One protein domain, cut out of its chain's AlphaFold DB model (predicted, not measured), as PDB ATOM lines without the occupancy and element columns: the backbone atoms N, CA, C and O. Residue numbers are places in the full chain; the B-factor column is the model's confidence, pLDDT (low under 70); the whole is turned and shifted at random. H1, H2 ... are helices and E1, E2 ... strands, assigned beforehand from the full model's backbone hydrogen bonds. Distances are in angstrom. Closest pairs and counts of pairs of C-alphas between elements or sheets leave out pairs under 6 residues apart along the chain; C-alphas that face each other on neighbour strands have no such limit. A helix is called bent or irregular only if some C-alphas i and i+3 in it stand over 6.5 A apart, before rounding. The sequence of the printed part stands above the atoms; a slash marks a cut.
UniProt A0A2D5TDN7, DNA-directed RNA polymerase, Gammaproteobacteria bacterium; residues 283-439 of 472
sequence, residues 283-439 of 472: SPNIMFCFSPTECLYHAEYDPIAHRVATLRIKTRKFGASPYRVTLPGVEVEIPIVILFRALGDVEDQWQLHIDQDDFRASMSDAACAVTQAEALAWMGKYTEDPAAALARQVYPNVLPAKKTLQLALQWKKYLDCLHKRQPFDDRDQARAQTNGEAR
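AT A GLANCE: This is residues 283 to 439 of the 472 residues of the protein "DNA-directed RNA polymerase" of Gammaproteobacteria bacterium (UniProt A0A2D5TDN7). A twisted sheet of four strands, E1 to E4, has the long helix H6 running along one face over E1, E2 and E3, while H1, H3 and H4 cluster by the E4 edge. H5 comes from H4 back to E3, H2 packs on H6, and after H6 a tail, residues 419 to 439, runs past the E1 edge with the small strand E5 in it. The printed part has 157 residues, with six named helices and five named strands in the order E1 E2 E3 E4 H1 H2 H3 H4 H5 H6 E5. The class is mixed, helices and strands, and the sheet, in the order E1 E2 E3 E4, is antiparallel throughout. The whole is compact, with a radius of gyration of the C-alphas of 15.5 A and spans of 45 by 36 by 26 A.

HOW THE PARTS SIT: E1, residues 287 to 291, E2, residues 294 to 302, E3, residues 307 to 314, and E4, residues 324 to 326, form a meander, each strand the antiparallel neighbour of the one before. Each successive pair is a hairpin. Between E1 and E2, N 288 and O 296 are 2.7 A apart; between E2 and E3, N 297 and O 311 are 2.8 A apart; between E3 and E4, N 314 and O 324 are 2.8 A apart, all within hydrogen-bond range. The sheet is only just strongly twisted, its C-alphas lying up to 4.1 A off the best plane. Residues 324 to 325 of E4 also pair, antiparallel, with residues 334 to 335. H6, residues 400 to 418, is on the sheet at a height of 9.2 A, over E1 and E2 and, only just, with 3 C-alphas, over E3. It runs along the strands, at 26 degrees to E2 on the local plane; the closest C-alphas of E2 and H6 are those of Cys 295 and Tyr 414, 6.0 A apart. H1, residues 336 to 342, is on the sheet with residues 336 to 339; the C-alphas of Arg 324 in E4 and Ile 336 are the closest of those two elements, 5.1 A. With H1 and H6 on one face of the sheet, there are two layers, helices and sheet. H3, residues 356 to 368, touches H1 with residues 362 to 366 alone, at a steep tilt of 55 degrees, the same way; the closest C-alphas are those of Ile 338 and Ala 366, 5.8 A. H4, residues 372 to 380, touches H1, closest at the C-alphas of Arg 341 and Gln 372, 5.1 A, and is only just about perpendicular to it, at 70.5 degrees. H5, residues 386 to 393, touches H4 at 77 degrees, about perpendicular, closest at the C-alphas of Gly 380 and Pro 386, 5.6 A; it only grazes the sheet, with residues 392 to 393. H2, residues 349 to 353, touches residues 404 to 412 of H6, closest at the C-alphas of Trp 350 and Ala 408, 5.9 A. E5, residues 433 to 435, pairs with no named strand and is apart from H6. Every O i to N i+4 pair is within hydrogen-bond range in H1, H4 and H5; the counts are 6 of 9 in H3, 13 of 15 in H6 and 0 of 1 in H2, which has 2 of 2 O i to N i+3 pairs within range.

IN THESE COORDINATES: E1 begins at C-alpha 287, (-36.783, -47.424, -6.473), and is 12.4 A long from first to last C-alpha. E2 is 24.6 A long, E3 22.9 A and E4 6.8 A. H6, the longest helix, measures 28.0 A from C-alpha 400, (-31.956, -45.207, 10.768), to C-alpha 418; H3 measures 19.4 A and H4 12.2 A. Both H3 and H6 are irregular: C-alphas 365 and 368 are 7.4 A apart, and C-alphas 401 and 404 are 7.1 A apart. E5 ends at C-alpha 435, (-35.776, -64.708, -10.664).

THE WHOLE: The two C-alphas farthest apart are those of Ala 367 and Glu 437, 45.9 A. The printed part has no cut. The link from H6 to E5, residues 419 to 432, is long. The mean pLDDT of the printed part is 87.4, and residues 434 to 439 are under 70.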
ATOM      1  N   SER A 283     -37.673 -56.995  -8.482       84.94
ATOM      2  CA  SER A 283     -36.385 -56.863  -7.816       84.94
ATOM      3  C   SER A 283     -36.520 -56.072  -6.517       84.94
ATOM      4  O   SER A 283     -36.988 -54.928  -6.546       84.94
ATOM      5  N   PRO A 284     -36.071 -56.625  -5.382       87.62
ATOM      6  CA  PRO A 284     -36.114 -55.916  -4.123       87.62
ATOM      7  C   PRO A 284     -35.021 -54.852  -4.025       87.62
ATOM      8  O   PRO A 284     -33.978 -54.917  -4.678       87.62
ATOM      9  N   ASN A 285     -35.257 -53.886  -3.143       88.94
ATOM     10  CA  ASN A 285     -34.357 -52.799  -2.770       88.94
ATOM     11  C   ASN A 285     -34.004 -51.856  -3.934       88.94
ATOM     12  O   ASN A 285     -32.899 -51.318  -4.002       88.94
ATOM     13  N   ILE A 286     -34.959 -51.643  -4.846       88.25
ATOM     14  CA  ILE A 286     -34.862 -50.707  -5.971       88.25
ATOM     15  C   ILE A 286     -36.040 -49.720  -5.915       88.25
ATOM     16  O   ILE A 286     -37.160 -50.077  -5.542       88.25
ATOM     17  N   MET A 287     -35.765 -48.458  -6.261       91.25
ATOM     18  CA  MET A 287     -36.783 -47.424  -6.473       91.25
ATOM     19  C   MET A 287     -37.306 -47.533  -7.903       91.25
ATOM     20  O   MET A 287     -36.515 -47.458  -8.843       91.25
ATOM     21  N   PHE A 288     -38.615 -47.649  -8.058       91.88
ATOM     22  CA  PHE A 288     -39.309 -47.760  -9.329       91.88
ATOM     23  C   PHE A 288     -40.278 -46.601  -9.525       91.88
ATOM     24  O   PHE A 288     -41.170 -46.377  -8.711       91.88
ATOM     25  N   CYS A 289     -40.153 -45.902 -10.640       92.12
ATOM     26  CA  CYS A 289     -41.067 -44.862 -11.072       92.12
ATOM     27  C   CYS A 289     -41.699 -45.294 -12.396       92.12
ATOM     28  O   CYS A 289     -41.174 -45.006 -13.464       92.12
ATOM     29  N   PHE A 290     -42.813 -46.026 -12.320       88.94
ATOM     30  CA  PHE A 290     -43.490 -46.576 -13.502       88.94
ATOM     31  C   PHE A 290     -44.501 -45.614 -14.128       88.94
ATOM     32  O   PHE A 290     -44.889 -45.783 -15.281       88.94
ATOM     33  N   SER A 291     -45.011 -44.661 -13.349       89.44
ATOM     34  CA  SER A 291     -46.081 -43.764 -13.770       89.44
ATOM     35  C   SER A 291     -45.908 -42.379 -13.143       89.44
ATOM     36  O   SER A 291     -45.247 -42.243 -12.114       89.44
ATOM     37  N   PRO A 292     -46.542 -41.337 -13.706       89.44
ATOM     38  CA  PRO A 292     -46.509 -39.989 -13.134       89.44
ATOM     39  C   PRO A 292     -47.336 -39.844 -11.846       89.44
ATOM     40  O   PRO A 292     -47.426 -38.749 -11.303       89.44
ATOM     41  N   THR A 293     -48.006 -40.908 -11.393       90.25
ATOM     42  CA  THR A 293     -48.877 -40.878 -10.210       90.25
ATOM     43  C   THR A 293     -48.186 -41.406  -8.964       90.25
ATOM     44  O   THR A 293     -48.539 -40.993  -7.858       90.25
ATOM     45  N   GLU A 294     -47.236 -42.334  -9.126       91.38
ATOM     46  CA  GLU A 294     -46.541 -42.956  -8.005       91.38
ATOM     47  C   GLU A 294     -45.084 -43.331  -8.302       91.38
ATOM     48  O   GLU A 294     -44.738 -43.819  -9.377       91.38
ATOM     49  N   CYS A 295     -44.250 -43.190  -7.275       92.75
ATOM     50  CA  CYS A 295     -42.911 -43.760  -7.192       92.75
ATOM     51  C   CYS A 295     -42.881 -44.783  -6.049       92.75
ATOM     52  O   CYS A 295     -43.137 -44.450  -4.890       92.75
ATOM     53  N   LEU A 296     -42.587 -46.038  -6.378       92.38
ATOM     54  CA  LEU A 296     -42.585 -47.202  -5.498       92.38
ATOM     55  C   LEU A 296     -41.162 -47.540  -5.041       92.38
ATOM     56  O   LEU A 296     -40.252 -47.649  -5.852       92.38
ATOM     57  N   TYR A 297     -40.987 -47.838  -3.761       90.31
ATOM     58  CA  TYR A 297     -39.803 -48.511  -3.244       90.31
ATOM     59  C   TYR A 297     -40.197 -49.842  -2.613       90.31
ATOM     60  O   TYR A 297     -41.035 -49.897  -1.708       90.31
ATOM     61  N   HIS A 298     -39.602 -50.920  -3.117       86.88
ATOM     62  CA  HIS A 298     -39.853 -52.282  -2.658       86.88
ATOM     63  C   HIS A 298     -38.728 -52.712  -1.713       86.88
ATOM     64  O   HIS A 298     -37.683 -53.159  -2.169       86.88
ATOM     65  N   ALA A 299     -38.909 -52.542  -0.404       84.19
ATOM     66  CA  ALA A 299     -37.895 -52.859   0.598       84.19
ATOM     67  C   ALA A 299     -38.012 -54.320   1.044       84.19
ATOM     68  O   ALA A 299     -39.012 -54.687   1.657       84.19
ATOM     69  N   GLU A 300     -36.991 -55.139   0.813       84.50
ATOM     70  CA  GLU A 300     -36.880 -56.462   1.437       84.50
ATOM     71  C   GLU A 300     -35.955 -56.356   2.647       84.50
ATOM     72  O   GLU A 300     -34.786 -55.987   2.509       84.50
ATOM     73  N   TYR A 301     -36.488 -56.652   3.833       82.38
ATOM     74  CA  TYR A 301     -35.738 -56.558   5.093       82.38
ATOM     75  C   TYR A 301     -35.451 -57.909   5.738       82.38
ATOM     76  O   TYR A 301     -34.547 -58.008   6.562       82.38
ATOM     77  N   ASP A 302     -36.194 -58.943   5.355       78.94
ATOM     78  CA  ASP A 302     -35.914 -60.318   5.746       78.94
ATOM     79  C   ASP A 302     -35.788 -61.158   4.470       78.94
ATOM     80  O   ASP A 302     -36.816 -61.500   3.881       78.94
ATOM     81  N   PRO A 303     -34.557 -61.463   4.016       71.50
ATOM     82  CA  PRO A 303     -34.339 -62.241   2.800       71.50
ATOM     83  C   PRO A 303     -34.670 -63.727   2.979       71.50
ATOM     84  O   PRO A 303     -34.781 -64.443   1.992       71.50
ATOM     85  N   ILE A 304     -34.801 -64.206   4.222       72.12
ATOM     86  CA  ILE A 304     -35.082 -65.612   4.527       72.12
ATOM     87  C   ILE A 304     -36.591 -65.841   4.508       72.12
ATOM     88  O   ILE A 304     -37.085 -66.740   3.830       72.12
ATOM     89  N   ALA A 305     -37.340 -65.013   5.239       74.00
ATOM     90  CA  ALA A 305     -38.800 -65.080   5.250       74.00
ATOM     91  C   ALA A 305     -39.444 -64.292   4.095       74.00
ATOM     92  O   ALA A 305     -40.673 -64.233   4.013       74.00
ATOM     93  N   HIS A 306     -38.633 -63.667   3.235       75.12
ATOM     94  CA  HIS A 306     -39.058 -62.784   2.147       75.12
ATOM     95  C   HIS A 306     -40.075 -61.734   2.602       75.12
ATOM     96  O   HIS A 306     -41.113 -61.518   1.966       75.12
ATOM     97  N   ARG A 307     -39.806 -61.089   3.742       82.69
ATOM     98  CA  ARG A 307     -40.683 -60.031   4.246       82.69
ATOM     99  C   ARG A 307     -40.345 -58.721   3.560       82.69
ATOM    100  O   ARG A 307     -39.208 -58.243   3.590       82.69
ATOM    101  N   VAL A 308     -41.383 -58.141   2.975       84.50
ATOM    102  CA  VAL A 308     -41.299 -56.936   2.164       84.50
ATOM    103  C   VAL A 308     -42.143 -55.834   2.786       84.50
ATOM    104  O   VAL A 308     -43.279 -56.066   3.202       84.50
ATOM    105  N   ALA A 309     -41.607 -54.619   2.790       87.75
ATOM    106  CA  ALA A 309     -42.355 -53.393   3.014       87.75
ATOM    107  C   ALA A 309     -42.330 -52.544   1.737       87.75
ATOM    108  O   ALA A 309     -41.273 -52.299   1.159       87.75
ATOM    109  N   THR A 310     -43.495 -52.084   1.283       90.44
ATOM    110  CA  THR A 310     -43.594 -51.199   0.115       90.44
ATOM    111  C   THR A 310     -43.910 -49.783   0.554       90.44
ATOM    112  O   THR A 310     -44.952 -49.565   1.171       90.44
ATOM    113  N   LEU A 311     -43.066 -48.826   0.182       93.06
ATOM    114  CA  LEU A 311     -43.302 -47.401   0.399       93.06
ATOM    115  C   LEU A 311     -43.607 -46.740  -0.944       93.06
ATOM    116  O   LEU A 311     -42.868 -46.929  -1.910       93.06
ATOM    117  N   ARG A 312     -44.697 -45.974  -1.025       94.62
ATOM    118  CA  ARG A 312     -45.090 -45.266  -2.254       94.62
ATOM    119  C   ARG A 312     -45.157 -43.768  -2.007       94.62
ATOM    120  O   ARG A 312     -45.853 -43.354  -1.087       94.62
ATOM    121  N   ILE A 313     -44.496 -42.977  -2.845       95.25
ATOM    122  CA  ILE A 313     -44.703 -41.527  -2.935       95.25
ATOM    123  C   ILE A 313     -45.717 -41.286  -4.046       95.25
ATOM    124  O   ILE A 313     -45.513 -41.758  -5.162       95.25
ATOM    125  N   LYS A 314     -46.794 -40.560  -3.759       94.06
ATOM    126  CA  LYS A 314     -47.862 -40.252  -4.707       94.06
ATOM    127  C   LYS A 314     -48.021 -38.755  -4.909       94.06
ATOM    128  O   LYS A 314     -47.815 -37.962  -3.991       94.06
ATOM    129  N   THR A 315     -48.447 -38.391  -6.113       92.44
ATOM    130  CA  THR A 315     -48.942 -37.048  -6.435       92.44
ATOM    131  C   THR A 315     -50.156 -37.173  -7.349       92.44
ATOM    132  O   THR A 315     -50.247 -38.113  -8.139       92.44
ATOM    133  N   ARG A 316     -51.126 -36.264  -7.223       87.12
ATOM    134  CA  ARG A 316     -52.328 -36.275  -8.075       87.12
ATOM    135  C   ARG A 316     -52.087 -35.505  -9.365       87.12
ATOM    136  O   ARG A 316     -52.398 -35.988 -10.447       87.12
ATOM    137  N   LYS A 317     -51.567 -34.286  -9.231       84.88
ATOM    138  CA  LYS A 317     -51.236 -33.371 -10.321       84.88
ATOM    139  C   LYS A 317     -49.897 -32.720 -10.019       84.88
ATOM    140  O   LYS A 317     -49.772 -31.960  -9.059       84.88
ATOM    141  N   PHE A 318     -48.920 -33.005 -10.869       83.06
ATOM    142  CA  PHE A 318     -47.604 -32.392 -10.784       83.06
ATOM    143  C   PHE A 318     -47.700 -30.855 -10.814       83.06
ATOM    144  O   PHE A 318     -48.520 -30.303 -11.549       83.06
ATOM    145  N   GLY A 319     -46.918 -30.183  -9.966       76.19
ATOM    146  CA  GLY A 319     -46.886 -28.722  -9.823       76.19
ATOM    147  C   GLY A 319     -48.014 -28.094  -8.991       76.19
ATOM    148  O   GLY A 319     -47.872 -26.958  -8.553       76.19
ATOM    149  N   ALA A 320     -49.118 -28.805  -8.731       80.44
ATOM    150  CA  ALA A 320     -50.265 -28.251  -7.998       80.44
ATOM    151  C   ALA A 320     -50.626 -29.022  -6.721       80.44
ATOM    152  O   ALA A 320     -51.102 -28.420  -5.760       80.44
ATOM    153  N   SER A 321     -50.440 -30.346  -6.696       88.31
ATOM    154  CA  SER A 321     -50.746 -31.155  -5.513       88.31
ATOM    155  C   SER A 321     -49.499 -31.467  -4.685       88.31
ATOM    156  O   SER A 321     -48.464 -31.788  -5.274       88.31
ATOM    157  N   PRO A 322     -49.604 -31.461  -3.344       92.38
ATOM    158  CA  PRO A 322     -48.515 -31.884  -2.473       92.38
ATOM    159  C   PRO A 322     -48.202 -33.373  -2.655       92.38
ATOM    160  O   PRO A 322     -49.067 -34.169  -3.038       92.38
ATOM    161  N   TYR A 323     -46.965 -33.754  -2.344       94.38
ATOM    162  CA  TYR A 323     -46.537 -35.149  -2.338       94.38
ATOM    163  C   TYR A 323     -46.905 -35.816  -1.015       94.38
ATOM    164  O   TYR A 323     -46.649 -35.285   0.070       94.38
ATOM    165  N   ARG A 324     -47.473 -37.017  -1.108       94.94
ATOM    166  CA  ARG A 324     -47.864 -37.818   0.057       94.94
ATOM    167  C   ARG A 324     -47.298 -39.224  -0.027       94.94
ATOM    168  O   ARG A 324     -47.041 -39.737  -1.112       94.94
ATOM    169  N   VAL A 325     -47.099 -39.844   1.126       95.25
ATOM    170  CA  VAL A 325     -46.491 -41.161   1.280       95.25
ATOM    171  C   VAL A 325     -47.528 -42.148   1.798       95.25
ATOM    172  O   VAL A 325     -48.243 -41.876   2.759       95.25
ATOM    173  N   THR A 326     -47.599 -43.314   1.166       93.62
ATOM    174  CA  THR A 326     -48.404 -44.446   1.630       93.62
ATOM    175  C   THR A 326     -47.490 -45.491   2.263       93.62
ATOM    176  O   THR A 326     -46.536 -45.948   1.623       93.62
ATOM    177  N   LEU A 327     -47.806 -45.886   3.499       90.81
ATOM    178  CA  LEU A 327     -47.120 -46.942   4.246       90.81
ATOM    179  C   LEU A 327     -47.998 -48.200   4.343       90.81
ATOM    180  O   LEU A 327     -49.226 -48.100   4.345       90.81
ATOM    181  N   PRO A 328     -47.402 -49.401   4.432       86.00
ATOM    182  CA  PRO A 328     -48.169 -50.632   4.560       86.00
ATOM    183  C   PRO A 328     -48.847 -50.701   5.935       86.00
ATOM    184  O   PRO A 328     -48.176 -50.690   6.965       86.00
ATOM    185  N   GLY A 329     -50.176 -50.820   5.943       83.88
ATOM    186  CA  GLY A 329     -50.982 -50.884   7.168       83.88
ATOM    187  C   GLY A 329     -51.440 -49.526   7.709       83.88
ATOM    188  O   GLY A 329     -52.106 -49.505   8.736       83.88
ATOM    189  N   VAL A 330     -51.123 -48.419   7.027       86.38
ATOM    190  CA  VAL A 330     -51.669 -47.087   7.331       86.38
ATOM    191  C   VAL A 330     -52.611 -46.691   6.198       86.38
ATOM    192  O   VAL A 330     -52.189 -46.591   5.047       86.38
ATOM    193  N   GLU A 331     -53.894 -46.490   6.506       86.31
ATOM    194  CA  GLU A 331     -54.906 -46.146   5.491       86.31
ATOM    195  C   GLU A 331     -54.779 -44.699   4.993       86.31
ATOM    196  O   GLU A 331     -55.134 -44.392   3.855       86.31
ATOM    197  N   VAL A 332     -54.242 -43.806   5.830       91.81
ATOM    198  CA  VAL A 332     -54.110 -42.376   5.537       91.81
ATOM    199  C   VAL A 332     -52.768 -42.070   4.871       91.81
ATOM    200  O   VAL A 332     -51.712 -42.521   5.309       91.81
ATOM    201  N   GLU A 333     -52.799 -41.260   3.811       93.25
ATOM    202  CA  GLU A 333     -51.588 -40.789   3.133       93.25
ATOM    203  C   GLU A 333     -50.908 -39.670   3.939       93.25
ATOM    204  O   GLU A 333     -51.508 -38.625   4.210       93.25
ATOM    205  N   ILE A 334     -49.639 -39.884   4.286       94.38
ATOM    206  CA  ILE A 334     -48.840 -39.003   5.144       94.38
ATOM    207  C   ILE A 334     -48.177 -37.917   4.284       94.38
ATOM    208  O   ILE A 334     -47.486 -38.268   3.326       94.38
ATOM    209  N   PRO A 335     -48.324 -36.615   4.582       95.19
ATOM    210  CA  PRO A 335     -47.568 -35.569   3.893       95.19
ATOM    211  C   PRO A 335     -46.056 -35.819   3.975       95.19
ATOM    212  O   PRO A 335     -45.527 -36.101   5.052       95.19
ATOM    213  N   ILE A 336     -45.344 -35.719   2.847       94.75
ATOM    214  CA  ILE A 336     -43.940 -36.159   2.773       94.75
ATOM    215  C   ILE A 336     -43.016 -35.409   3.746       94.75
ATOM    216  O   ILE A 336     -42.138 -36.017   4.351       94.75
ATOM    217  N   VAL A 337     -43.256 -34.113   3.960       94.19
ATOM    218  CA  VAL A 337     -42.469 -33.271   4.877       94.19
ATOM    219  C   VAL A 337     -42.698 -33.671   6.341       94.19
ATOM    220  O   VAL A 337     -41.752 -33.695   7.123       94.19
ATOM    221  N   ILE A 338     -43.920 -34.081   6.711       94.38
ATOM    222  CA  ILE A 338     -44.191 -34.627   8.053       94.38
ATOM    223  C   ILE A 338     -43.380 -35.909   8.265       94.38
ATOM    224  O   ILE A 338     -42.835 -36.115   9.345       94.38
ATOM    225  N   LEU A 339     -43.236 -36.743   7.229       94.19
ATOM    226  CA  LEU A 339     -42.412 -37.948   7.313       94.19
ATOM    227  C   LEU A 339     -40.916 -37.626   7.488       94.19
ATOM    228  O   LEU A 339     -40.265 -38.284   8.294       94.19
ATOM    229  N   PHE A 340     -40.376 -36.615   6.795       94.12
ATOM    230  CA  PHE A 340     -38.995 -36.141   7.011       94.12
ATOM    231  C   PHE A 340     -38.764 -35.704   8.463       94.12
ATOM    232  O   PHE A 340     -37.825 -36.173   9.110       94.12
ATOM    233  N   ARG A 341     -39.678 -34.891   9.004       92.62
ATOM    234  CA  ARG A 341     -39.621 -34.417  10.394       92.62
ATOM    235  C   ARG A 341     -39.744 -35.561  11.394       92.62
ATOM    236  O   ARG A 341     -38.984 -35.616  12.355       92.62
ATOM    237  N   ALA A 342     -40.643 -36.516  11.151       92.75
ATOM    238  CA  ALA A 342     -40.818 -37.690  12.004       92.75
ATOM    239  C   ALA A 342     -39.567 -38.592  12.032       92.75
ATOM    240  O   ALA A 342     -39.256 -39.180  13.069       92.75
ATOM    241  N   LEU A 343     -38.815 -38.659  10.924       91.50
ATOM    242  CA  LEU A 343     -37.520 -39.349  10.844       91.50
ATOM    243  C   LEU A 343     -36.373 -38.598  11.550       91.50
ATOM    244  O   LEU A 343     -35.306 -39.185  11.722       91.50
ATOM    245  N   GLY A 344     -36.594 -37.353  11.988       88.38
ATOM    246  CA  GLY A 344     -35.630 -36.551  12.747       88.38
ATOM    247  C   GLY A 344     -34.887 -35.485  11.942       88.38
ATOM    248  O   GLY A 344     -33.910 -34.938  12.444       88.38
ATOM    249  N   ASP A 345     -35.322 -35.175  10.716       85.94
ATOM    250  CA  ASP A 345     -34.768 -34.056   9.944       85.94
ATOM    251  C   ASP A 345     -35.510 -32.760  10.289       85.94
ATOM    252  O   ASP A 345     -36.569 -32.465   9.736       85.94
ATOM    253  N   VAL A 346     -34.991 -32.037  11.283       77.56
ATOM    254  CA  VAL A 346     -35.577 -30.779  11.785       77.56
ATOM    255  C   VAL A 346     -35.021 -29.560  11.044       77.56
ATOM    256  O   VAL A 346     -35.692 -28.539  10.949       77.56
ATOM    257  N   GLU A 347     -33.813 -29.673  10.494       83.94
ATOM    258  CA  GLU A 347     -33.125 -28.599   9.764       83.94
ATOM    259  C   GLU A 347     -33.527 -28.537   8.283       83.94
ATOM    260  O   GLU A 347     -32.989 -27.730   7.529       83.94
ATOM    261  N   ASP A 348     -34.461 -29.396   7.862       86.44
ATOM    262  CA  ASP A 348     -34.910 -29.541   6.482       86.44
ATOM    263  C   ASP A 348     -33.738 -29.727   5.490       86.44
ATOM    264  O   ASP A 348     -33.728 -29.173   4.387       86.44
ATOM    265  N   GLN A 349     -32.748 -30.558   5.850       87.19
ATOM    266  CA  GLN A 349     -31.547 -30.798   5.031       87.19
ATOM    267  C   GLN A 349     -31.891 -31.348   3.637       87.19
ATOM    268  O   GLN A 349     -31.169 -31.122   2.662       87.19
ATOM    269  N   TRP A 350     -33.031 -32.034   3.520       88.25
ATOM    270  CA  TRP A 350     -33.599 -32.502   2.257       88.25
ATOM    271  C   TRP A 350     -33.825 -31.384   1.216       88.25
ATOM    272  O   TRP A 350     -33.807 -31.681   0.016       88.25
ATOM    273  N   GLN A 351     -33.978 -30.115   1.626       89.50
ATOM    274  CA  GLN A 351     -34.158 -28.968   0.720       89.50
ATOM    275  C   GLN A 351     -32.943 -28.726  -0.186       89.50
ATOM    276  O   GLN A 351     -33.093 -28.214  -1.289       89.50
ATOM    277  N   LEU A 352     -31.745 -29.170   0.212       88.44
ATOM    278  CA  LEU A 352     -30.533 -29.073  -0.614       88.44
ATOM    279  C   LEU A 352     -30.600 -29.922  -1.895       88.44
ATOM    280  O   LEU A 352     -29.743 -29.809  -2.772       88.44
ATOM    281  N   HIS A 353     -31.562 -30.840  -1.988       86.81
ATOM    282  CA  HIS A 353     -31.662 -31.799  -3.086       86.81
ATOM    283  C   HIS A 353     -32.868 -31.572  -3.996       86.81
ATOM    284  O   HIS A 353     -32.969 -32.265  -5.014       86.81
ATOM    285  N   ILE A 354     -33.769 -30.657  -3.630       90.50
ATOM    286  CA  ILE A 354     -35.081 -30.487  -4.256       90.50
ATOM    287  C   ILE A 354     -35.314 -29.012  -4.565       90.50
ATOM    288  O   ILE A 354     -35.117 -28.156  -3.708       90.50
ATOM    289  N   ASP A 355     -35.771 -28.735  -5.785       88.88
ATOM    290  CA  ASP A 355     -36.035 -27.379  -6.256       88.88
ATOM    291  C   ASP A 355     -37.216 -26.746  -5.481       88.88
ATOM    292  O   ASP A 355     -38.201 -27.415  -5.147       88.88
ATOM    293  N   GLN A 356     -37.129 -25.441  -5.195       87.62
ATOM    294  CA  GLN A 356     -38.092 -24.727  -4.338       87.62
ATOM    295  C   GLN A 356     -39.536 -24.790  -4.850       87.62
ATOM    296  O   GLN A 356     -40.479 -24.914  -4.061       87.62
ATOM    297  N   ASP A 357     -39.712 -24.748  -6.168       86.75
ATOM    298  CA  ASP A 357     -41.024 -24.796  -6.807       86.75
ATOM    299  C   ASP A 357     -41.728 -26.145  -6.593       86.75
ATOM    300  O   ASP A 357     -42.946 -26.187  -6.402       86.75
ATOM    301  N   ASP A 358     -40.967 -27.240  -6.534       87.81
ATOM    302  CA  ASP A 358     -41.512 -28.593  -6.410       87.81
ATOM    303  C   ASP A 358     -41.997 -28.901  -4.988       87.81
ATOM    304  O   ASP A 358     -42.994 -29.611  -4.800       87.81
ATOM    305  N   PHE A 359     -41.319 -28.374  -3.961       89.75
ATOM    306  CA  PHE A 359     -41.679 -28.658  -2.570       89.75
ATOM    307  C   PHE A 359     -42.651 -27.648  -1.951       89.75
ATOM    308  O   PHE A 359     -43.255 -27.955  -0.920       89.75
ATOM    309  N   ARG A 360     -42.870 -26.476  -2.566       89.75
ATOM    310  CA  ARG A 360     -43.703 -25.389  -2.012       89.75
ATOM    311  C   ARG A 360     -45.102 -25.845  -1.582       89.75
ATOM    312  O   ARG A 360     -45.535 -25.544  -0.470       89.75
ATOM    313  N   ALA A 361     -45.796 -26.605  -2.431       90.38
ATOM    314  CA  ALA A 361     -47.124 -27.139  -2.111       90.38
ATOM    315  C   ALA A 361     -47.084 -28.137  -0.937       90.38
ATOM    316  O   ALA A 361     -47.973 -28.137  -0.088       90.38
ATOM    317  N   SER A 362     -46.029 -28.952  -0.858       91.62
ATOM    318  CA  SER A 362     -45.851 -29.949   0.210       91.62
ATOM    319  C   SER A 362     -45.495 -29.309   1.553       91.62
ATOM    320  O   SER A 362     -45.923 -29.803   2.592       91.62
ATOM    321  N   MET A 363     -44.782 -28.179   1.538       91.00
ATOM    322  CA  MET A 363     -44.522 -27.375   2.736       91.00
ATOM    323  C   MET A 363     -45.802 -26.758   3.299       91.00
ATOM    324  O   MET A 363     -46.013 -26.795   4.508       91.00
ATOM    325  N   SER A 364     -46.686 -26.248   2.434       90.56
ATOM    326  CA  SER A 364     -47.985 -25.721   2.867       90.56
ATOM    327  C   SER A 364     -48.878 -26.806   3.482       90.56
ATOM    328  O   SER A 364     -49.588 -26.527   4.443       90.56
ATOM    329  N   ASP A 365     -48.843 -28.032   2.952       90.94
ATOM    330  CA  ASP A 365     -49.615 -29.176   3.472       90.94
ATOM    331  C   ASP A 365     -49.105 -29.632   4.855       90.94
ATOM    332  O   ASP A 365     -49.877 -30.034   5.725       90.94
ATOM    333  N   ALA A 366     -47.796 -29.514   5.091       90.69
ATOM    334  CA  ALA A 366     -47.140 -29.890   6.343       90.69
ATOM    335  C   ALA A 366     -47.029 -28.755   7.376       90.69
ATOM    336  O   ALA A 366     -46.354 -28.914   8.394       90.69
ATOM    337  N   ALA A 367     -47.713 -27.626   7.167       89.38
ATOM    338  CA  ALA A 367     -47.709 -26.498   8.102       89.38
ATOM    339  C   ALA A 367     -48.262 -26.854   9.499       89.38
ATOM    340  O   ALA A 367     -48.002 -26.146  10.464       89.38
ATOM    341  N   CYS A 368     -49.010 -27.958   9.618       88.62
ATOM    342  CA  CYS A 368     -49.617 -28.414  10.869       88.62
ATOM    343  C   CYS A 368     -48.657 -29.075  11.875       88.62
ATOM    344  O   CYS A 368     -49.061 -29.279  13.016       88.62
ATOM    345  N   ALA A 369     -47.439 -29.444  11.468       88.75
ATOM    346  CA  ALA A 369     -46.466 -30.097  12.342       88.75
ATOM    347  C   ALA A 369     -45.048 -29.650  11.984       88.75
ATOM    348  O   ALA A 369     -44.480 -30.146  11.011       88.75
ATOM    349  N   VAL A 370     -44.491 -28.710  12.747       87.75
ATOM    350  CA  VAL A 370     -43.168 -28.110  12.507       87.75
ATOM    351  C   VAL A 370     -42.080 -28.880  13.244       87.75
ATOM    352  O   VAL A 370     -41.010 -29.118  12.689       87.75
ATOM    353  N   THR A 371     -42.358 -29.320  14.470       91.69
ATOM    354  CA  THR A 371     -41.387 -30.058  15.287       91.69
ATOM    355  C   THR A 371     -41.472 -31.571  15.062       91.69
ATOM    356  O   THR A 371     -42.503 -32.106  14.646       91.69
ATOM    357  N   GLN A 372     -40.398 -32.302  15.385       92.12
ATOM    358  CA  GLN A 372     -40.409 -33.771  15.345       92.12
ATOM    359  C   GLN A 372     -41.480 -34.359  16.279       92.12
ATOM    360  O   GLN A 372     -42.160 -35.319  15.915       92.12
ATOM    361  N   ALA A 373     -41.667 -33.768  17.464       92.56
ATOM    362  CA  ALA A 373     -42.679 -34.202  18.422       92.56
ATOM    363  C   ALA A 373     -44.103 -34.025  17.870       92.56
ATOM    364  O   ALA A 373     -44.923 -34.934  17.982       92.56
ATOM    365  N   GLU A 374     -44.383 -32.900  17.207       93.31
ATOM    366  CA  GLU A 374     -45.664 -32.668  16.528       93.31
ATOM    367  C   GLU A 374     -45.888 -33.635  15.363       93.31
ATOM    368  O   GLU A 374     -47.001 -34.126  15.182       93.31
ATOM    369  N   ALA A 375     -44.844 -33.949  14.591       92.38
ATOM    370  CA  ALA A 375     -44.935 -34.903  13.487       92.38
ATOM    371  C   ALA A 375     -45.279 -36.317  13.989       92.38
ATOM    372  O   ALA A 375     -46.164 -36.982  13.443       92.38
ATOM    373  N   LEU A 376     -44.640 -36.750  15.080       93.00
ATOM    374  CA  LEU A 376     -44.957 -38.012  15.750       93.00
ATOM    375  C   LEU A 376     -46.364 -37.995  16.360       93.00
ATOM    376  O   LEU A 376     -47.086 -38.982  16.232       93.00
ATOM    377  N   ALA A 377     -46.794 -36.878  16.953       93.19
ATOM    378  CA  ALA A 377     -48.151 -36.719  17.475       93.19
ATOM    379  C   ALA A 377     -49.211 -36.757  16.362       93.19
ATOM    380  O   ALA A 377     -50.287 -37.326  16.546       93.19
ATOM    381  N   TRP A 378     -48.911 -36.199  15.184       93.44
ATOM    382  CA  TRP A 378     -49.775 -36.292  14.009       93.44
ATOM    383  C   TRP A 378     -49.931 -37.747  13.554       93.44
ATOM    384  O   TRP A 378     -51.055 -38.193  13.323       93.44
ATOM    385  N   MET A 379     -48.830 -38.505  13.490       90.88
ATOM    386  CA  MET A 379     -48.865 -39.937  13.165       90.88
ATOM    387  C   MET A 379     -49.580 -40.765  14.240       90.88
ATOM    388  O   MET A 379     -50.321 -41.685  13.901       90.88
ATOM    389  N   GLY A 380     -49.428 -40.399  15.516       91.56
ATOM    390  CA  GLY A 380     -50.082 -41.047  16.657       91.56
ATOM    391  C   GLY A 380     -51.614 -41.025  16.608       91.56
ATOM    392  O   GLY A 380     -52.264 -41.846  17.242       91.56
ATOM    393  N   LYS A 381     -52.220 -40.140  15.802       91.06
ATOM    394  CA  LYS A 381     -53.675 -40.149  15.550       91.06
ATOM    395  C   LYS A 381     -54.137 -41.354  14.727       91.06
ATOM    396  O   LYS A 381     -55.302 -41.727  14.805       91.06
ATOM    397  N   TYR A 382     -53.245 -41.925  13.918       88.56
ATOM    398  CA  TYR A 382     -53.553 -42.990  12.958       88.56
ATOM    399  C   TYR A 382     -52.794 -44.288  13.242       88.56
ATOM    400  O   TYR A 382     -52.968 -45.277  12.533       88.56
ATOM    401  N   THR A 383     -51.896 -44.296  14.223       87.19
ATOM    402  CA  THR A 383     -51.054 -45.447  14.553       87.19
ATOM    403  C   THR A 383     -50.790 -45.470  16.052       87.19
ATOM    404  O   THR A 383     -50.437 -44.443  16.617       87.19
ATOM    405  N   GLU A 384     -50.934 -46.640  16.679       83.56
ATOM    406  CA  GLU A 384     -50.784 -46.811  18.135       83.56
ATOM    407  C   GLU A 384     -49.368 -46.465  18.630       83.56
ATOM    408  O   GLU A 384     -49.223 -45.743  19.611       83.56
ATOM    409  N   ASP A 385     -48.327 -46.929  17.925       89.00
ATOM    410  CA  ASP A 385     -46.925 -46.582  18.196       89.00
ATOM    411  C   ASP A 385     -46.237 -46.046  16.922       89.00
ATOM    412  O   ASP A 385     -45.836 -46.830  16.046       89.00
ATOM    413  N   PRO A 386     -46.087 -44.714  16.784       87.75
ATOM    414  CA  PRO A 386     -45.494 -44.112  15.597       87.75
ATOM    415  C   PRO A 386     -43.993 -44.415  15.471       87.75
ATOM    416  O   PRO A 386     -43.500 -44.582  14.355       87.75
ATOM    417  N   ALA A 387     -43.257 -44.543  16.580       88.38
ATOM    418  CA  ALA A 387     -41.813 -44.773  16.544       88.38
ATOM    419  C   ALA A 387     -41.491 -46.196  16.060       88.38
ATOM    420  O   ALA A 387     -40.670 -46.381  15.151       88.38
ATOM    421  N   ALA A 388     -42.190 -47.205  16.592       87.31
ATOM    422  CA  ALA A 388     -42.047 -48.579  16.116       87.31
ATOM    423  C   ALA A 388     -42.531 -48.746  14.667       87.31
ATOM    424  O   ALA A 388     -41.920 -49.488  13.887       87.31
ATOM    425  N   ALA A 389     -43.595 -48.037  14.272       87.00
ATOM    426  CA  ALA A 389     -44.084 -48.054  12.898       87.00
ATOM    427  C   ALA A 389     -43.038 -47.513  11.912       87.00
ATOM    428  O   ALA A 389     -42.734 -48.188  10.928       87.00
ATOM    429  N   LEU A 390     -42.404 -46.372  12.203       88.94
ATOM    430  CA  LEU A 390     -41.320 -45.820  11.380       88.94
ATOM    431  C   LEU A 390     -40.115 -46.765  11.299       88.94
ATOM    432  O   LEU A 390     -39.533 -46.954  10.227       88.94
ATOM    433  N   ALA A 391     -39.741 -47.397  12.413       87.94
ATOM    434  CA  ALA A 391     -38.641 -48.355  12.432       87.94
ATOM    435  C   ALA A 391     -38.912 -49.557  11.509       87.94
ATOM    436  O   ALA A 391     -38.029 -49.939  10.736       87.94
ATOM    437  N   ARG A 392     -40.136 -50.102  11.554       85.62
ATOM    438  CA  ARG A 392     -40.535 -51.339  10.863       85.62
ATOM    439  C   ARG A 392     -40.990 -51.141   9.416       85.62
ATOM    440  O   ARG A 392     -40.760 -52.014   8.587       85.62
ATOM    441  N   GLN A 393     -41.685 -50.047   9.116       87.19
ATOM    442  CA  GLN A 393     -42.369 -49.848   7.832       87.19
ATOM    443  C   GLN A 393     -41.579 -48.958   6.871       87.19
ATOM    444  O   GLN A 393     -41.639 -49.165   5.658       87.19
ATOM    445  N   VAL A 394     -40.829 -47.979   7.386       90.62
ATOM    446  CA  VAL A 394     -40.099 -47.007   6.562       90.62
ATOM    447  C   VAL A 394     -38.667 -47.483   6.364       90.62
ATOM    448  O   VAL A 394     -37.885 -47.507   7.314       90.62
ATOM    449  N   TYR A 395     -38.335 -47.869   5.129       91.12
ATOM    450  CA  TYR A 395     -37.017 -48.375   4.717       91.12
ATOM    451  C   TYR A 395     -36.370 -49.326   5.746       91.12
ATOM    452  O   TYR A 395     -35.286 -49.032   6.252       91.12
ATOM    453  N   PRO A 396     -37.011 -50.459   6.091       89.81
ATOM    454  CA  PRO A 396     -36.497 -51.370   7.120       89.81
ATOM    455  C   PRO A 396     -35.133 -51.983   6.773       89.81
ATOM    456  O   PRO A 396     -34.394 -52.396   7.661       89.81
ATOM    457  N   ASN A 397     -34.770 -52.008   5.490       90.06
ATOM    458  CA  ASN A 397     -33.473 -52.468   5.003       90.06
ATOM    459  C   ASN A 397     -32.361 -51.397   5.078       90.06
ATOM    460  O   ASN A 397     -31.214 -51.682   4.732       90.06
ATOM    461  N   VAL A 398     -32.687 -50.165   5.486       90.88
ATOM    462  CA  VAL A 398     -31.767 -49.022   5.555       90.88
ATOM    463  C   VAL A 398     -31.551 -48.612   7.012       90.88
ATOM    464  O   VAL A 398     -32.479 -48.580   7.819       90.88
ATOM    465  N   LEU A 399     -30.305 -48.266   7.343       90.25
ATOM    466  CA  LEU A 399     -29.933 -47.784   8.674       90.25
ATOM    467  C   LEU A 399     -30.723 -46.516   9.052       90.25
ATOM    468  O   LEU A 399     -30.872 -45.645   8.192       90.25
ATOM    469  N   PRO A 400     -31.147 -46.348  10.324       88.12
ATOM    470  CA  PRO A 400     -31.956 -45.207  10.768       88.12
ATOM    471  C   PRO A 400     -31.413 -43.840  10.335       88.12
ATOM    472  O   PRO A 400     -32.147 -43.062   9.735       88.12
ATOM    473  N   ALA A 401     -30.108 -43.600  10.507       89.12
ATOM    474  CA  ALA A 401     -29.452 -42.338  10.142       89.12
ATOM    475  C   ALA A 401     -29.493 -42.008   8.635       89.12
ATOM    476  O   ALA A 401     -29.287 -40.865   8.245       89.12
ATOM    477  N   LYS A 402     -29.736 -43.000   7.767       90.88
ATOM    478  CA  LYS A 402     -29.774 -42.828   6.305       90.88
ATOM    479  C   LYS A 402     -31.189 -42.859   5.729       90.88
ATOM    480  O   LYS A 402     -31.344 -42.683   4.522       90.88
ATOM    481  N   LYS A 403     -32.221 -43.076   6.553       92.31
ATOM    482  CA  LYS A 403     -33.616 -43.149   6.084       92.31
ATOM    483  C   LYS A 403     -34.078 -41.831   5.463       92.31
ATOM    484  O   LYS A 403     -34.710 -41.853   4.412       92.31
ATOM    485  N   THR A 404     -33.692 -40.705   6.059       92.38
ATOM    486  CA  THR A 404     -33.963 -39.355   5.547       92.38
ATOM    487  C   THR A 404     -33.365 -39.156   4.154       92.38
ATOM    488  O   THR A 404     -34.073 -38.823   3.207       92.38
ATOM    489  N   LEU A 405     -32.076 -39.468   3.992       92.38
ATOM    490  CA  LEU A 405     -31.393 -39.367   2.703       92.38
ATOM    491  C   LEU A 405     -32.009 -40.300   1.649       92.38
ATOM    492  O   LEU A 405     -32.145 -39.922   0.489       92.38
ATOM    493  N   GLN A 406     -32.415 -41.510   2.045       93.44
ATOM    494  CA  GLN A 406     -33.092 -42.446   1.149       93.44
ATOM    495  C   GLN A 406     -34.450 -41.907   0.673       93.44
ATOM    496  O   GLN A 406     -34.778 -42.049  -0.505       93.44
ATOM    497  N   LEU A 407     -35.216 -41.260   1.558       94.56
ATOM    498  CA  LEU A 407     -36.478 -40.612   1.200       94.56
ATOM    499  C   LEU A 407     -36.260 -39.456   0.218       94.56
ATOM    500  O   LEU A 407     -36.970 -39.372  -0.784       94.56
ATOM    501  N   ALA A 408     -35.244 -38.623   0.458       94.00
ATOM    502  CA  ALA A 408     -34.864 -37.543  -0.450       94.00
ATOM    503  C   ALA A 408     -34.444 -38.078  -1.828       94.00
ATOM    504  O   ALA A 408     -34.862 -37.541  -2.851       94.00
ATOM    505  N   LEU A 409     -33.689 -39.180  -1.876       93.88
ATOM    506  CA  LEU A 409     -33.284 -39.820  -3.127       93.88
ATOM    507  C   LEU A 409     -34.485 -40.365  -3.915       93.88
ATOM    508  O   LEU A 409     -34.560 -40.166  -5.129       93.88
ATOM    509  N   GLN A 410     -35.435 -41.024  -3.239       95.00
ATOM    510  CA  GLN A 410     -36.652 -41.520  -3.886       95.00
ATOM    511  C   GLN A 410     -37.499 -40.372  -4.436       95.00
ATOM    512  O   GLN A 410     -38.007 -40.467  -5.557       95.00
ATOM    513  N   TRP A 411     -37.632 -39.284  -3.673       94.50
ATOM    514  CA  TRP A 411     -38.379 -38.113  -4.115       94.50
ATOM    515  C   TRP A 411     -37.686 -37.405  -5.284       94.50
ATOM    516  O   TRP A 411     -38.338 -37.117  -6.283       94.50
ATOM    517  N   LYS A 412     -36.360 -37.235  -5.239       94.50
ATOM    518  CA  LYS A 412     -35.583 -36.664  -6.345       94.50
ATOM    519  C   LYS A 412     -35.709 -37.484  -7.627       94.50
ATOM    520  O   LYS A 412     -36.029 -36.920  -8.668       94.50
ATOM    521  N   LYS A 413     -35.541 -38.813  -7.555       94.19
ATOM    522  CA  LYS A 413     -35.751 -39.694  -8.719       94.19
ATOM    523  C   LYS A 413     -37.153 -39.498  -9.304       94.19
ATOM    524  O   LYS A 413     -37.315 -39.469 -10.522       94.19
ATOM    525  N   TYR A 414     -38.161 -39.363  -8.442       94.94
ATOM    526  CA  TYR A 414     -39.530 -39.137  -8.889       94.94
ATOM    527  C   TYR A 414     -39.687 -37.798  -9.622       94.94
ATOM    528  O   TYR A 414     -40.258 -37.764 -10.708       94.94
ATOM    529  N   LEU A 415     -39.125 -36.720  -9.072       93.75
ATOM    530  CA  LEU A 415     -39.129 -35.396  -9.698       93.75
ATOM    531  C   LEU A 415     -38.394 -35.387 -11.038       93.75
ATOM    532  O   LEU A 415     -38.919 -34.850 -12.008       93.75
ATOM    533  N   ASP A 416     -37.236 -36.042 -11.135       94.06
ATOM    534  CA  ASP A 416     -36.497 -36.152 -12.395       94.06
ATOM    535  C   ASP A 416     -37.323 -36.870 -13.482       94.06
ATOM    536  O   ASP A 416     -37.260 -36.491 -14.655       94.06
ATOM    537  N   CYS A 417     -38.158 -37.846 -13.104       93.44
ATOM    538  CA  CYS A 417     -39.105 -38.489 -14.022       93.44
ATOM    539  C   CYS A 417     -40.272 -37.559 -14.406       93.44
ATOM    540  O   CYS A 417     -40.659 -37.494 -15.573       93.44
ATOM    541  N   LEU A 418     -40.828 -36.809 -13.448       93.06
ATOM    542  CA  LEU A 418     -41.952 -35.885 -13.678       93.06
ATOM    543  C   LEU A 418     -41.558 -34.688 -14.557       93.06
ATOM    544  O   LEU A 418     -42.297 -34.331 -15.476       93.06
ATOM    545  N   HIS A 419     -40.360 -34.138 -14.342       93.00
ATOM    546  CA  HIS A 419     -39.739 -33.105 -15.180       93.00
ATOM    547  C   HIS A 419     -39.248 -33.636 -16.533       93.00
ATOM    548  O   HIS A 419     -38.729 -32.867 -17.341       93.00
ATOM    549  N   LYS A 420     -39.396 -34.942 -16.801       91.75
ATOM    550  CA  LYS A 420     -38.925 -35.623 -18.019       91.75
ATOM    551  C   LYS A 420     -37.408 -35.524 -18.240       91.75
ATOM    552  O   LYS A 420     -36.944 -35.676 -19.368       91.75
ATOM    553  N   ARG A 421     -36.626 -35.298 -17.176       92.88
ATOM    554  CA  ARG A 421     -35.153 -35.387 -17.203       92.88
ATOM    555  C   ARG A 421     -34.706 -36.845 -17.345       92.88
ATOM    556  O   ARG A 421     -33.690 -37.124 -17.975       92.88
ATOM    557  N   GLN A 422     -35.482 -37.770 -16.777       92.25
ATOM    558  CA  GLN A 422     -35.333 -39.216 -16.941       92.25
ATOM    559  C   GLN A 422     -36.639 -39.836 -17.461       92.25
ATOM    560  O   GLN A 422     -37.721 -39.360 -17.109       92.25
ATOM    561  N   PRO A 423     -36.573 -40.886 -18.301       92.88
ATOM    562  CA  PRO A 423     -37.759 -41.654 -18.657       92.88
ATOM    563  C   PRO A 423     -38.267 -42.448 -17.447       92.88
ATOM    564  O   PRO A 423     -37.497 -42.803 -16.555       92.88
ATOM    565  N   PHE A 424     -39.563 -42.759 -17.446       92.62
ATOM    566  CA  PHE A 424     -40.139 -43.691 -16.478       92.62
ATOM    567  C   PHE A 424     -39.484 -45.072 -16.606       92.62
ATOM    568  O   PHE A 424     -39.108 -45.492 -17.703       92.62
ATOM    569  N   ASP A 425     -39.351 -45.768 -15.478       90.06
ATOM    570  CA  ASP A 425     -38.802 -47.118 -15.451       90.06
ATOM    571  C   ASP A 425     -39.734 -48.075 -16.205       90.06
ATOM    572  O   ASP A 425     -40.961 -48.007 -16.086       90.06
ATOM    573  N   ASP A 426     -39.141 -49.005 -16.948       88.12
ATOM    574  CA  ASP A 426     -39.868 -50.062 -17.642       88.12
ATOM    575  C   ASP A 426     -40.090 -51.261 -16.702       88.12
ATOM    576  O   ASP A 426     -39.161 -51.746 -16.048       88.12
ATOM    577  N   ARG A 427     -41.339 -51.734 -16.628       82.69
ATOM    578  CA  ARG A 427     -41.739 -52.883 -15.800       82.69
ATOM    579  C   ARG A 427     -41.202 -54.201 -16.340       82.69
ATOM    580  O   ARG A 427     -40.938 -55.101 -15.545       82.69
ATOM    581  N   ASP A 428     -41.023 -54.283 -17.654       84.25
ATOM    582  CA  ASP A 428     -40.626 -55.505 -18.351       84.25
ATOM    583  C   ASP A 428     -39.102 -55.588 -18.530       84.25
ATOM    584  O   ASP A 428     -38.561 -56.556 -19.068       84.25
ATOM    585  N   GLN A 429     -38.366 -54.582 -18.042       84.81
ATOM    586  CA  GLN A 429     -36.918 -54.643 -18.027       84.81
ATOM    587  C   GLN A 429     -36.464 -55.760 -17.077       84.81
ATOM    588  O   GLN A 429     -36.693 -55.695 -15.872       84.81
ATOM    589  N   ALA A 430     -35.671 -56.710 -17.576       78.00
ATOM    590  CA  ALA A 430     -35.143 -57.837 -16.790       78.00
ATOM    591  C   ALA A 430     -34.301 -57.440 -15.553       78.00
ATOM    592  O   ALA A 430     -33.911 -58.287 -14.761       78.00
ATOM    593  N   ARG A 431     -33.959 -56.153 -15.388       78.19
ATOM    594  CA  ARG A 431     -33.318 -55.611 -14.173       78.19
ATOM    595  C   ARG A 431     -34.322 -55.185 -13.103       78.19
ATOM    596  O   ARG A 431     -33.942 -55.109 -11.939       78.19
ATOM    597  N   ALA A 432     -35.551 -54.866 -13.499       76.62
ATOM    598  CA  ALA A 432     -36.675 -54.616 -12.608       76.62
ATOM    599  C   ALA A 432     -37.260 -55.926 -12.071       76.62
ATOM    600  O   ALA A 432     -37.906 -55.925 -11.027       76.62
ATOM    601  N   GLN A 433     -36.965 -57.045 -12.730       76.19
ATOM    602  CA  GLN A 433     -37.358 -58.387 -12.331       76.19
ATOM    603  C   GLN A 433     -36.161 -59.164 -11.770       76.19
ATOM    604  O   GLN A 433     -35.014 -58.998 -12.179       76.19
ATOM    605  N   THR A 434     -36.422 -59.995 -10.776       62.59
ATOM    606  CA  THR A 434     -35.495 -60.992 -10.257       62.59
ATOM    607  C   THR A 434     -36.177 -62.338 -10.310       62.59
ATOM    608  O   THR A 434     -37.265 -62.521  -9.761       62.59
ATOM    609  N   ASN A 435     -35.488 -63.305 -10.900       53.62
ATOM    610  CA  ASN A 435     -35.776 -64.708 -10.664       53.62
ATOM    611  C   ASN A 435     -35.527 -64.967  -9.178       53.62
ATOM    612  O   ASN A 435     -34.499 -64.525  -8.664       53.62
ATOM    613  N   GLY A 436     -36.456 -65.629  -8.486       44.00
ATOM    614  CA  GLY A 436     -36.414 -65.885  -7.038       44.00
ATOM    615  C   GLY A 436     -35.244 -66.742  -6.536       44.00
ATOM    616  O   GLY A 436     -35.349 -67.344  -5.473       44.00
ATOM    617  N   GLU A 437     -34.138 -66.820  -7.276       37.50
ATOM    618  CA  GLU A 437     -32.866 -67.277  -6.744       37.50
ATOM    619  C   GLU A 437     -32.424 -66.311  -5.648       37.50
ATOM    620  O   GLU A 437     -32.218 -65.112  -5.878       37.50
ATOM    621  N   ALA A 438     -32.267 -66.852  -4.441       36.50
ATOM    622  CA  ALA A 438     -31.588 -66.189  -3.349       36.50
ATOM    623  C   ALA A 438     -30.172 -65.844  -3.825       36.50
ATOM    624  O   ALA A 438     -29.256 -66.658  -3.762       36.50
ATOM    625  N   ARG A 439     -29.983 -64.630  -4.351       37.47
ATOM    626  CA  ARG A 439     -28.651 -64.108  -4.645       37.47
ATOM    627  C   ARG A 439     -27.887 -64.084  -3.330       37.47
ATOM    628  O   ARG A 439     -28.060 -63.168  -2.527       37.47
TER     629      ARG A 439